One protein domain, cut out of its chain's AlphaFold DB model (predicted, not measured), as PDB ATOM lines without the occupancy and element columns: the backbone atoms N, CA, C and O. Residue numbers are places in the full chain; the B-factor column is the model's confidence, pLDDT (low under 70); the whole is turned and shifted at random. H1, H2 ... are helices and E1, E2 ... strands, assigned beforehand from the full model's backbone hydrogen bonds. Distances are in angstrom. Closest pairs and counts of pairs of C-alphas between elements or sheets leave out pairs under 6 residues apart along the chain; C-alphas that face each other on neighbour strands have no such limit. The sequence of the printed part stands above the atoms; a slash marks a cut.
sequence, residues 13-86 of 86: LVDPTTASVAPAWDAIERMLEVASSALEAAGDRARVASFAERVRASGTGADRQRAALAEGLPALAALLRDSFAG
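What this domain is: This is residues 13 to 86 of the 86 residues of an uncharacterized protein of Agrococcus pavilionensis RW1 (UniProt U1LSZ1). The chain is laid out as a loose, flat zigzag of helices: H1 with the short H2 after it makes one arm, H3 turns back side by side with H1, H4 runs onward from the end of H3, and H5 folds back on H4 as a helical hairpin at the far end. A small hairpin of two short strands, E1 and E2, sits at the beginning of H1. The printed part has 74 residues, with two named strands and then five named helices in the order E1, E2, H1, H2, H3, H4, H5; the sheet, E1 - E2, is antiparallel and the class is mostly helix. The whole is loose, with a radius of gyration of the C-alphas of 15.6 A, and spans 43 by 30 by 16 A.

Where its parts are: E1 is residues 13 to 15, 6.0 A long, and begins with C-alpha 13 at (189.422, 243.071, 185.824). E2 is residues 20 to 23, 10.1 A long. H1 is residues 24 to 34, 15.5 A long, and H2 is residues 36 to 41, 8.6 A long. H3, the longest helix, is residues 45 to 58 and 20.1 A long, with C-alpha 45 at (177.419, 228.639, 197.943). H4 is residues 61 to 71, 15.6 A long. H5 is residues 73 to 84, 16.9 A long, and ends with C-alpha 84 at (196.665, 218.995, 199.052).

How they stand to each other: E1 and E2 form an antiparallel hairpin, their directions at 125 degrees, with N 13 and O 22 at 2.8 A and N 15 and O 20 at 2.8 A, both within hydrogen-bond range. The closest C-alphas of E1 and H1 are those of Leu 13 and Ala 24, 4.8 A apart. H1 and H2 meet only through their link. H2 and H3 are close but not clearly touching, at a steep tilt of 46 degrees; their closest C-alphas, of Leu 39 and Arg 45, are 4.7 A apart. H1 and H3 run opposite ways at a shallow tilt of 3 degrees and are close but not clearly touching, the closest C-alphas being those of Trp 25 and Arg 56, at 7.9 A. H3 and H4 are close but not clearly touching, with the C-alphas of Val 55 and Gly 61 closest at 7.9 A; they run the same way at a steep tilt of 37 degrees, only just past shallow. H4 and H5, a helical hairpin, touch through residues 75 to 79 of H5 alone, opposite ways at a shallow tilt of 30 degrees; the closest C-alphas are those of Ala 68 and Leu 76, 4.9 A apart. H3 and H5 are apart, and H1 is apart from H4 and H5. In H1, H2, H3, H4 and H5 every O i to N i+4 pair is within hydrogen-bond range.

The domain as a whole: The two C-alphas farthest apart are those of Thr 18 and Pro 74, at 43.6 A. The printed part has no cut, and each link between named elements is tight. It ends at Gly 86, the chain's last residue. The mean pLDDT of the printed part is 86.4, and residues 84 to 86 are under 70.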
ATOM      1  N   LEU A  13     189.887 244.228 186.591       70.75
ATOM      2  CA  LEU A  13     189.422 243.071 185.824       70.75
ATOM      3  C   LEU A  13     188.365 243.500 184.810       70.75
ATOM      4  O   LEU A  13     187.616 244.447 185.033       70.75
ATOM      5  N   VAL A  14     188.274 242.763 183.703       75.25
ATOM      6  CA  VAL A  14     187.104 242.856 182.825       75.25
ATOM      7  C   VAL A  14     185.938 242.182 183.533       75.25
ATOM      8  O   VAL A  14     185.997 240.989 183.833       75.25
ATOM      9  N   ASP A  15     184.894 242.954 183.788       75.69
ATOM     10  CA  ASP A  15     183.620 242.481 184.289       75.69
ATOM     11  C   ASP A  15     182.831 241.843 183.128       75.69
ATOM     12  O   ASP A  15     182.459 242.535 182.172       75.69
ATOM     13  N   PRO A  16     182.577 240.523 183.161       71.25
ATOM     14  CA  PRO A  16     181.869 239.835 182.085       71.25
ATOM     15  C   PRO A  16     180.370 240.167 182.045       71.25
ATOM     16  O   PRO A  16     179.708 239.828 181.068       71.25
ATOM     17  N   THR A  17     179.827 240.810 183.082       75.88
ATOM     18  CA  THR A  17     178.407 241.183 183.163       75.88
ATOM     19  C   THR A  17     178.123 242.528 182.499       75.88
ATOM     20  O   THR A  17     177.042 242.724 181.947       75.88
ATOM     21  N   THR A  18     179.103 243.436 182.495       79.00
ATOM     22  CA  THR A  18     178.993 244.782 181.903       79.00
ATOM     23  C   THR A  18     179.867 244.977 180.665       79.00
ATOM     24  O   THR A  18     179.742 245.994 179.986       79.00
ATOM     25  N   ALA A  19     180.765 244.028 180.376       80.50
ATOM     26  CA  ALA A  19     181.812 244.133 179.359       80.50
ATOM     27  C   ALA A  19     182.736 245.356 179.545       80.50
ATOM     28  O   ALA A  19     183.266 245.899 178.573       80.50
ATOM     29  N   SER A  20     182.948 245.790 180.792       79.94
ATOM     30  CA  SER A  20     183.785 246.944 181.138       79.94
ATOM     31  C   SER A  20     184.894 246.576 182.118       79.94
ATOM     32  O   SER A  20     184.830 245.563 182.806       79.94
ATOM     33  N   VAL A  21     185.915 247.423 182.210       80.19
ATOM     34  CA  VAL A  21     186.949 247.305 183.242       80.19
ATOM     35  C   VAL A  21     186.383 247.792 184.582       80.19
ATOM     36  O   VAL A  21     185.726 248.831 184.632       80.19
ATOM     37  N   ALA A  22     186.606 247.034 185.652       80.25
ATOM     38  CA  ALA A  22     186.169 247.341 187.010       80.25
ATOM     39  C   ALA A  22     187.235 246.903 188.030       80.25
ATOM     40  O   ALA A  22     188.077 246.058 187.707       80.25
ATOM     41  N   PRO A  23     187.209 247.416 189.273       84.62
ATOM     42  CA  PRO A  23     188.010 246.848 190.353       84.62
ATOM     43  C   PRO A  23     187.782 245.336 190.456       84.62
ATOM     44  O   PRO A  23     186.643 244.870 190.379       84.62
ATOM     45  N   ALA A  24     188.857 244.559 190.631       80.19
ATOM     46  CA  ALA A  24     188.779 243.098 190.608       80.19
ATOM     47  C   ALA A  24     187.708 242.534 191.546       80.19
ATOM     48  O   ALA A  24     186.979 241.618 191.172       80.19
ATOM     49  N   TRP A  25     187.611 243.084 192.757       84.25
ATOM     50  CA  TRP A  25     186.666 242.599 193.759       84.25
ATOM     51  C   TRP A  25     185.217 242.896 193.404       84.25
ATOM     52  O   TRP A  25     184.388 242.009 193.570       84.25
ATOM     53  N   ASP A  26     184.929 244.053 192.815       86.25
ATOM     54  CA  ASP A  26     183.580 244.380 192.355       86.25
ATOM     55  C   ASP A  26     183.139 243.424 191.233       86.25
ATOM     56  O   ASP A  26     182.005 242.942 191.218       86.25
ATOM     57  N   ALA A  27     184.045 243.100 190.302       84.94
ATOM     58  CA  ALA A  27     183.780 242.125 189.243       84.94
ATOM     59  C   ALA A  27     183.587 240.703 189.808       84.94
ATOM     60  O   ALA A  27     182.703 239.969 189.365       84.94
ATOM     61  N   ILE A  28     184.385 240.303 190.807       84.88
ATOM     62  CA  ILE A  28     184.251 239.005 191.488       84.88
ATOM     63  C   ILE A  28     182.925 238.907 192.243       84.88
ATOM     64  O   ILE A  28     182.244 237.891 192.122       84.88
ATOM     65  N   GLU A  29     182.534 239.945 192.981       87.88
ATOM     66  CA  GLU A  29     181.259 239.992 193.704       87.88
ATOM     67  C   GLU A  29     180.074 239.840 192.738       87.88
ATOM     68  O   GLU A  29     179.198 239.006 192.972       87.88
ATOM     69  N   ARG A  30     180.091 240.530 191.588       89.00
ATOM     70  CA  ARG A  30     179.056 240.364 190.550       89.00
ATOM     71  C   ARG A  30     179.027 238.966 189.942       89.00
ATOM     72  O   ARG A  30     177.949 238.413 189.743       89.00
ATOM     73  N   MET A  31     180.184 238.362 189.669       87.69
ATOM     74  CA  MET A  31     180.238 236.979 189.177       87.69
ATOM     75  C   MET A  31     179.666 235.984 190.196       87.69
ATOM     76  O   MET A  31     178.970 235.047 189.805       87.69
ATOM     77  N   LEU A  32     179.940 236.178 191.491       90.50
ATOM     78  CA  LEU A  32     179.391 235.339 192.559       90.50
ATOM     79  C   LEU A  32     177.874 235.483 192.682       90.50
ATOM     80  O   LEU A  32     177.196 234.479 192.890       90.50
ATOM     81  N   GLU A  33     177.348 236.696 192.511       92.12
ATOM     82  CA  GLU A  33     175.906 236.946 192.498       92.12
ATOM     83  C   GLU A  33     175.230 236.213 191.334       92.12
ATOM     84  O   GLU A  33     174.284 235.452 191.533       92.12
ATOM     85  N   VAL A  34     175.783 236.338 190.120       92.62
ATOM     86  CA  VAL A  34     175.283 235.627 188.930       92.62
ATOM     87  C   VAL A  34     175.331 234.105 189.115       92.62
ATOM     88  O   VAL A  34     174.439 233.396 188.651       92.62
ATOM     89  N   ALA A  35     176.349 233.588 189.804       93.44
ATOM     90  CA  ALA A  35     176.499 232.160 190.064       93.44
ATOM     91  C   ALA A  35     175.670 231.646 191.259       93.44
ATOM     92  O   ALA A  35     175.652 230.433 191.475       93.44
ATOM     93  N   SER A  36     174.998 232.510 192.038       92.00
ATOM     94  CA  SER A  36     174.433 232.125 193.345       92.00
ATOM     95  C   SER A  36     173.462 230.951 193.245       92.00
ATOM     96  O   SER A  36     173.617 229.981 193.980       92.00
ATOM     97  N   SER A  37     172.533 230.972 192.286       94.62
ATOM     98  CA  SER A  37     171.540 229.900 192.115       94.62
ATOM     99  C   SER A  37     172.170 228.553 191.744       94.62
ATOM    100  O   SER A  37     171.775 227.512 192.268       94.62
ATOM    101  N   ALA A  38     173.187 228.556 190.880       96.00
ATOM    102  CA  ALA A  38     173.916 227.347 190.505       96.00
ATOM    103  C   ALA A  38     174.742 226.800 191.680       96.00
ATOM    104  O   ALA A  38     174.781 225.592 191.904       96.00
ATOM    105  N   LEU A  39     175.365 227.689 192.458       95.88
ATOM    106  CA  LEU A  39     176.111 227.325 193.660       95.88
ATOM    107  C   LEU A  39     175.198 226.798 194.771       95.88
ATOM    108  O   LEU A  39     175.592 225.890 195.496       95.88
ATOM    109  N   GLU A  40     173.992 227.342 194.919       96.38
ATOM    110  CA  GLU A  40     172.980 226.836 195.849       96.38
ATOM    111  C   GLU A  40     172.501 225.444 195.440       96.38
ATOM    112  O   GLU A  40     172.497 224.538 196.271       96.38
ATOM    113  N   ALA A  41     172.187 225.240 194.157       96.94
ATOM    114  CA  ALA A  41     171.788 223.935 193.629       96.94
ATOM    115  C   ALA A  41     172.882 222.863 193.798       96.94
ATOM    116  O   ALA A  41     172.570 221.692 194.009       96.94
ATOM    117  N   ALA A  42     174.156 223.261 193.738       96.50
ATOM    118  CA  ALA A  42     175.302 222.388 193.984       96.50
ATOM    119  C   ALA A  42     175.656 222.221 195.479       96.50
ATOM    120  O   ALA A  42     176.483 221.380 195.817       96.50
ATOM    121  N   GLY A  43     175.060 223.011 196.381       96.44
ATOM    122  CA  GLY A  43     175.424 223.038 197.804       96.44
ATOM    123  C   GLY A  43     176.760 223.736 198.114       96.44
ATOM    124  O   GLY A  43     177.252 223.663 199.237       96.44
ATOM    125  N   ASP A  44     177.339 224.453 197.149       96.81
ATOM    126  CA  ASP A  44     178.681 225.045 197.222       96.81
ATOM    127  C   ASP A  44     178.697 226.531 197.617       96.81
ATOM    128  O   ASP A  44     179.765 227.103 197.863       96.81
ATOM    129  N   ARG A  45     177.530 227.184 197.717       92.88
ATOM    130  CA  ARG A  45     177.419 228.639 197.943       92.88
ATOM    131  C   ARG A  45     178.235 229.146 199.133       92.88
ATOM    132  O   ARG A  45     178.955 230.138 199.003       92.88
ATOM    133  N   ALA A  46     178.147 228.471 200.278       91.81
ATOM    134  CA  ALA A  46     178.872 228.858 201.490       91.81
ATOM    135  C   ALA A  46     180.388 228.621 201.365       91.81
ATOM    136  O   ALA A  46     181.196 229.454 201.789       91.81
ATOM    137  N   ARG A  47     180.783 227.504 200.736       93.38
ATOM    138  CA  ARG A  47     182.188 227.139 200.506       93.38
ATOM    139  C   ARG A  47     182.883 228.166 199.618       93.38
ATOM    140  O   ARG A  47     183.984 228.612 199.942       93.38
ATOM    141  N   VAL A  48     182.231 228.555 198.523       93.56
ATOM    142  CA  VAL A  48     182.768 229.524 197.563       93.56
ATOM    143  C   VAL A  48     182.846 230.926 198.167       93.56
ATOM    144  O   VAL A  48     183.880 231.577 198.017       93.56
ATOM    145  N   ALA A  49     181.830 231.368 198.919       90.12
ATOM    146  CA  ALA A  49     181.869 232.667 199.604       90.12
ATOM    147  C   ALA A  49     183.044 232.751 200.588       90.12
ATOM    148  O   ALA A  49     183.871 233.657 200.509       90.12
ATOM    149  N   SER A  50     183.184 231.725 201.433       90.12
ATOM    150  CA  SER A  50     184.274 231.631 202.409       90.12
ATOM    151  C   SER A  50     185.648 231.620 201.734       90.12
ATOM    152  O   SER A  50     186.624 232.146 202.264       90.12
ATOM    153  N   PHE A  51     185.763 230.985 200.564       88.62
ATOM    154  CA  PHE A  51     186.999 230.996 199.788       88.62
ATOM    155  C   PHE A  51     187.319 232.394 199.247       88.62
ATOM    156  O   PHE A  51     188.456 232.846 199.396       88.62
ATOM    157  N   ALA A  52     186.336 233.084 198.667       89.06
ATOM    158  CA  ALA A  52     186.507 234.436 198.143       89.06
ATOM    159  C   ALA A  52     186.934 235.421 199.245       89.06
ATOM    160  O   ALA A  52     187.906 236.152 199.066       89.06
ATOM    161  N   GLU A  53     186.300 235.374 200.418       88.38
ATOM    162  CA  GLU A  53     186.678 236.198 201.576       88.38
ATOM    163  C   GLU A  53     188.129 235.962 202.016       88.38
ATOM    164  O   GLU A  53     188.882 236.915 202.230       88.38
ATOM    165  N   ARG A  54     188.573 234.698 202.078       85.56
ATOM    166  CA  ARG A  54     189.976 234.380 202.395       85.56
ATOM    167  C   ARG A  54     190.943 234.928 201.353       85.56
ATOM    168  O   ARG A  54     192.005 235.425 201.715       85.56
ATOM    169  N   VAL A  55     190.599 234.846 200.069       85.88
ATOM    170  CA  VAL A  55     191.435 235.407 198.996       85.88
ATOM    171  C   VAL A  55     191.493 236.934 199.087       85.88
ATOM    172  O   VAL A  55     192.552 237.513 198.853       85.88
ATOM    173  N   ARG A  56     190.401 237.593 199.495       84.88
ATOM    174  CA  ARG A  56     190.364 239.046 199.730       84.88
ATOM    175  C   ARG A  56     191.261 239.468 200.882       84.88
ATOM    176  O   ARG A  56     191.996 240.440 200.743       84.88
ATOM    177  N   ALA A  57     191.217 238.733 201.990       84.69
ATOM    178  CA  ALA A  57     191.970 239.062 203.194       84.69
ATOM    179  C   ALA A  57     193.460 238.691 203.104       84.69
ATOM    180  O   ALA A  57     194.306 239.414 203.622       84.69
ATOM    181  N   SER A  58     193.789 237.560 202.476       80.62
ATOM    182  CA  SER A  58     195.125 236.947 202.562       80.62
ATOM    183  C   SER A  58     195.839 236.796 201.217       80.62
ATOM    184  O   SER A  58     196.927 236.224 201.164       80.62
ATOM    185  N   GLY A  59     195.242 237.280 200.127       79.75
ATOM    186  CA  GLY A  59     195.775 237.108 198.779       79.75
ATOM    187  C   GLY A  59     195.536 235.710 198.199       79.75
ATOM    188  O   GLY A  59     194.957 234.806 198.813       79.75
ATOM    189  N   THR A  60     195.966 235.532 196.955       82.12
ATOM    190  CA  THR A  60     195.759 234.308 196.174       82.12
ATOM    191  C   THR A  60     196.673 233.163 196.626       82.12
ATOM    192  O   THR A  60     197.658 233.354 197.340       82.12
ATOM    193  N   GLY A  61     196.402 231.940 196.155       80.88
ATOM    194  CA  GLY A  61     197.328 230.817 196.342       80.88
ATOM    195  C   GLY A  61     198.724 231.100 195.772       80.88
ATOM    196  O   GLY A  61     199.718 230.727 196.385       80.88
ATOM    197  N   ALA A  62     198.804 231.827 194.653       80.50
ATOM    198  CA  ALA A  62     200.072 232.244 194.063       80.50
ATOM    199  C   ALA A  62     200.807 233.277 194.932       80.50
ATOM    200  O   ALA A  62     202.029 233.212 195.036       80.50
ATOM    201  N   ASP A  63     200.088 234.197 195.587       82.69
ATOM    202  CA  ASP A  63     200.684 235.130 196.556       82.69
ATOM    203  C   ASP A  63     201.300 234.372 197.732       82.69
ATOM    204  O   ASP A  63     202.458 234.603 198.076       82.69
ATOM    205  N   ARG A  64     200.573 233.388 198.276       83.56
ATOM    206  CA  ARG A  64     201.086 232.524 199.350       83.56
ATOM    207  C   ARG A  64     202.296 231.701 198.910       83.56
ATOM    208  O   ARG A  64     203.269 231.610 199.649       83.56
ATOM    209  N   GLN A  65     202.268 231.135 197.704       86.94
ATOM    210  CA  GLN A  65     203.400 230.384 197.152       86.94
ATOM    211  C   GLN A  65     204.629 231.273 196.928       86.94
ATOM    212  O   GLN A  65     205.740 230.849 197.232       86.94
ATOM    213  N   ARG A  66     204.452 232.508 196.435       88.00
ATOM    214  CA  ARG A  66     205.550 233.477 196.288       88.00
ATOM    215  C   ARG A  66     206.139 233.888 197.636       88.00
ATOM    216  O   ARG A  66     207.358 233.955 197.744       88.00
ATOM    217  N   ALA A  67     205.298 234.121 198.643       87.94
ATOM    218  CA  ALA A  67     205.746 234.424 200.001       87.94
ATOM    219  C   ALA A  67     206.559 233.261 200.594       87.94
ATOM    220  O   ALA A  67     207.693 233.460 201.010       87.94
ATOM    221  N   ALA A  68     206.046 232.029 200.509       89.69
ATOM    222  CA  ALA A  68     206.760 230.844 200.984       89.69
ATOM    223  C   ALA A  68     208.070 230.596 200.216       89.69
ATOM    224  O   ALA A  68     209.072 230.202 200.802       89.69
ATOM    225  N   LEU A  69     208.103 230.855 198.904       92.12
ATOM    226  CA  LEU A  69     209.330 230.737 198.115       92.12
ATOM    227  C   LEU A  69     210.397 231.756 198.540       92.12
ATOM    228  O   LEU A  69     211.581 231.424 198.499       92.12
ATOM    229  N   ALA A  70     210.004 232.960 198.967       93.56
ATOM    230  CA  ALA A  70     210.938 233.953 199.501       93.56
ATOM    231  C   ALA A  70     211.621 233.481 200.800       93.56
ATOM    232  O   ALA A  70     212.742 233.894 201.085       93.56
ATOM    233  N   GLU A  71     210.983 232.573 201.542       93.56
ATOM    234  CA  GLU A  71     211.546 231.893 202.719       93.56
ATOM    235  C   GLU A  71     212.348 230.625 202.355       93.56
ATOM    236  O   GLU A  71     213.087 230.084 203.178       93.56
ATOM    237  N   GLY A  72     212.245 230.162 201.105       95.50
ATOM    238  CA  GLY A  72     213.023 229.067 200.534       95.50
ATOM    239  C   GLY A  72     212.193 227.863 200.077       95.50
ATOM    240  O   GLY A  72     211.020 227.686 200.407       95.50
ATOM    241  N   LEU A  73     212.836 226.973 199.312       94.25
ATOM    242  CA  LEU A  73     212.201 225.765 198.766       94.25
ATOM    243  C   LEU A  73     211.551 224.849 199.828       94.25
ATOM    244  O   LEU A  73     210.474 224.317 199.542       94.25
ATOM    245  N   PRO A  74     212.118 224.661 201.041       96.69
ATOM    246  CA  PRO A  74     211.462 223.865 202.080       96.69
ATOM    247  C   PRO A  74     210.109 224.432 202.530       96.69
ATOM    248  O   PRO A  74     209.166 223.661 202.711       96.69
ATOM    249  N   ALA A  75     209.997 225.758 202.665       91.69
ATOM    250  CA  ALA A  75     208.763 226.429 203.076       91.69
ATOM    251  C   ALA A  75     207.672 226.295 202.002       91.69
ATOM    252  O   ALA A  75     206.532 225.941 202.307       91.69
ATOM    253  N   LEU A  76     208.031 226.454 200.723       91.00
ATOM    254  CA  LEU A  76     207.113 226.189 199.612       91.00
ATOM    255  C   LEU A  76     206.639 224.723 199.586       91.00
ATOM    256  O   LEU A  76     205.452 224.458 199.395       91.00
ATOM    257  N   ALA A  77     207.544 223.763 199.794       91.12
ATOM    258  CA  ALA A  77     207.194 222.342 199.809       91.12
ATOM    259  C   ALA A  77     206.248 221.976 200.967       91.12
ATOM    260  O   ALA A  77     205.370 221.130 200.790       91.12
ATOM    261  N   ALA A  78     206.407 222.608 202.135       92.25
ATOM    262  CA  ALA A  78     205.480 222.462 203.256       92.25
ATOM    263  C   ALA A  78     204.085 223.001 202.901       92.25
ATOM    264  O   ALA A  78     203.115 222.251 202.975       92.25
ATOM    265  N   LEU A  79     204.001 224.234 202.386       89.56
ATOM    266  CA  LEU A  79     202.740 224.852 201.961       89.56
ATOM    267  C   LEU A  79     201.964 223.990 200.951       89.56
ATOM    268  O   LEU A  79     200.743 223.860 201.046       89.56
ATOM    269  N   LEU A  80     202.657 223.423 199.958       87.56
ATOM    270  CA  LEU A  80     202.025 222.581 198.940       87.56
ATOM    271  C   LEU A  80     201.485 221.278 199.533       87.56
ATOM    272  O   LEU A  80     200.373 220.892 199.190       87.56
ATOM    273  N   ARG A  81     202.224 220.627 200.444       89.62
ATOM    274  CA  ARG A  81     201.725 219.424 201.132       89.62
ATOM    275  C   ARG A  81     200.446 219.712 201.910       89.62
ATOM    276  O   ARG A  81     199.473 218.987 201.738       89.62
ATOM    277  N   ASP A  82     200.423 220.795 202.679       85.50
ATOM    278  CA  ASP A  82     199.263 221.155 203.499       85.50
ATOM    279  C   ASP A  82     198.050 221.548 202.642       85.50
ATOM    280  O   ASP A  82     196.908 221.290 203.008       85.50
ATOM    281  N   SER A  83     198.290 222.124 201.459       77.00
ATOM    282  CA  SER A  83     197.228 222.537 200.528       77.00
ATOM    283  C   SER A  83     196.553 221.371 199.793       77.00
ATOM    284  O   SER A  83     195.458 221.561 199.269       77.00
ATOM    285  N   PHE A  84     197.193 220.197 199.720       69.69
ATOM    286  CA  PHE A  84     196.665 218.995 199.052       69.69
ATOM    287  C   PHE A  84     196.278 217.869 200.019       69.69
ATOM    288  O   PHE A  84     195.742 216.854 199.584       69.69
ATOM    289  N   ALA A  85     196.546 218.033 201.316       67.00
ATOM    290  CA  ALA A  85     196.165 217.081 202.355       67.00
ATOM    291  C   ALA A  85     194.752 217.325 202.934       67.00
ATOM    292  O   ALA A  85     194.371 216.641 203.884       67.00
ATOM    293  N   GLY A  86     194.000 218.294 202.394       48.97
ATOM    294  CA  GLY A  86     192.660 218.691 202.847       48.97
ATOM    295  C   GLY A  86     191.545 218.368 201.865       48.97
ATOM    296  O   GLY A  86     191.793 218.432 200.640       48.97
TER     297      GLY A  86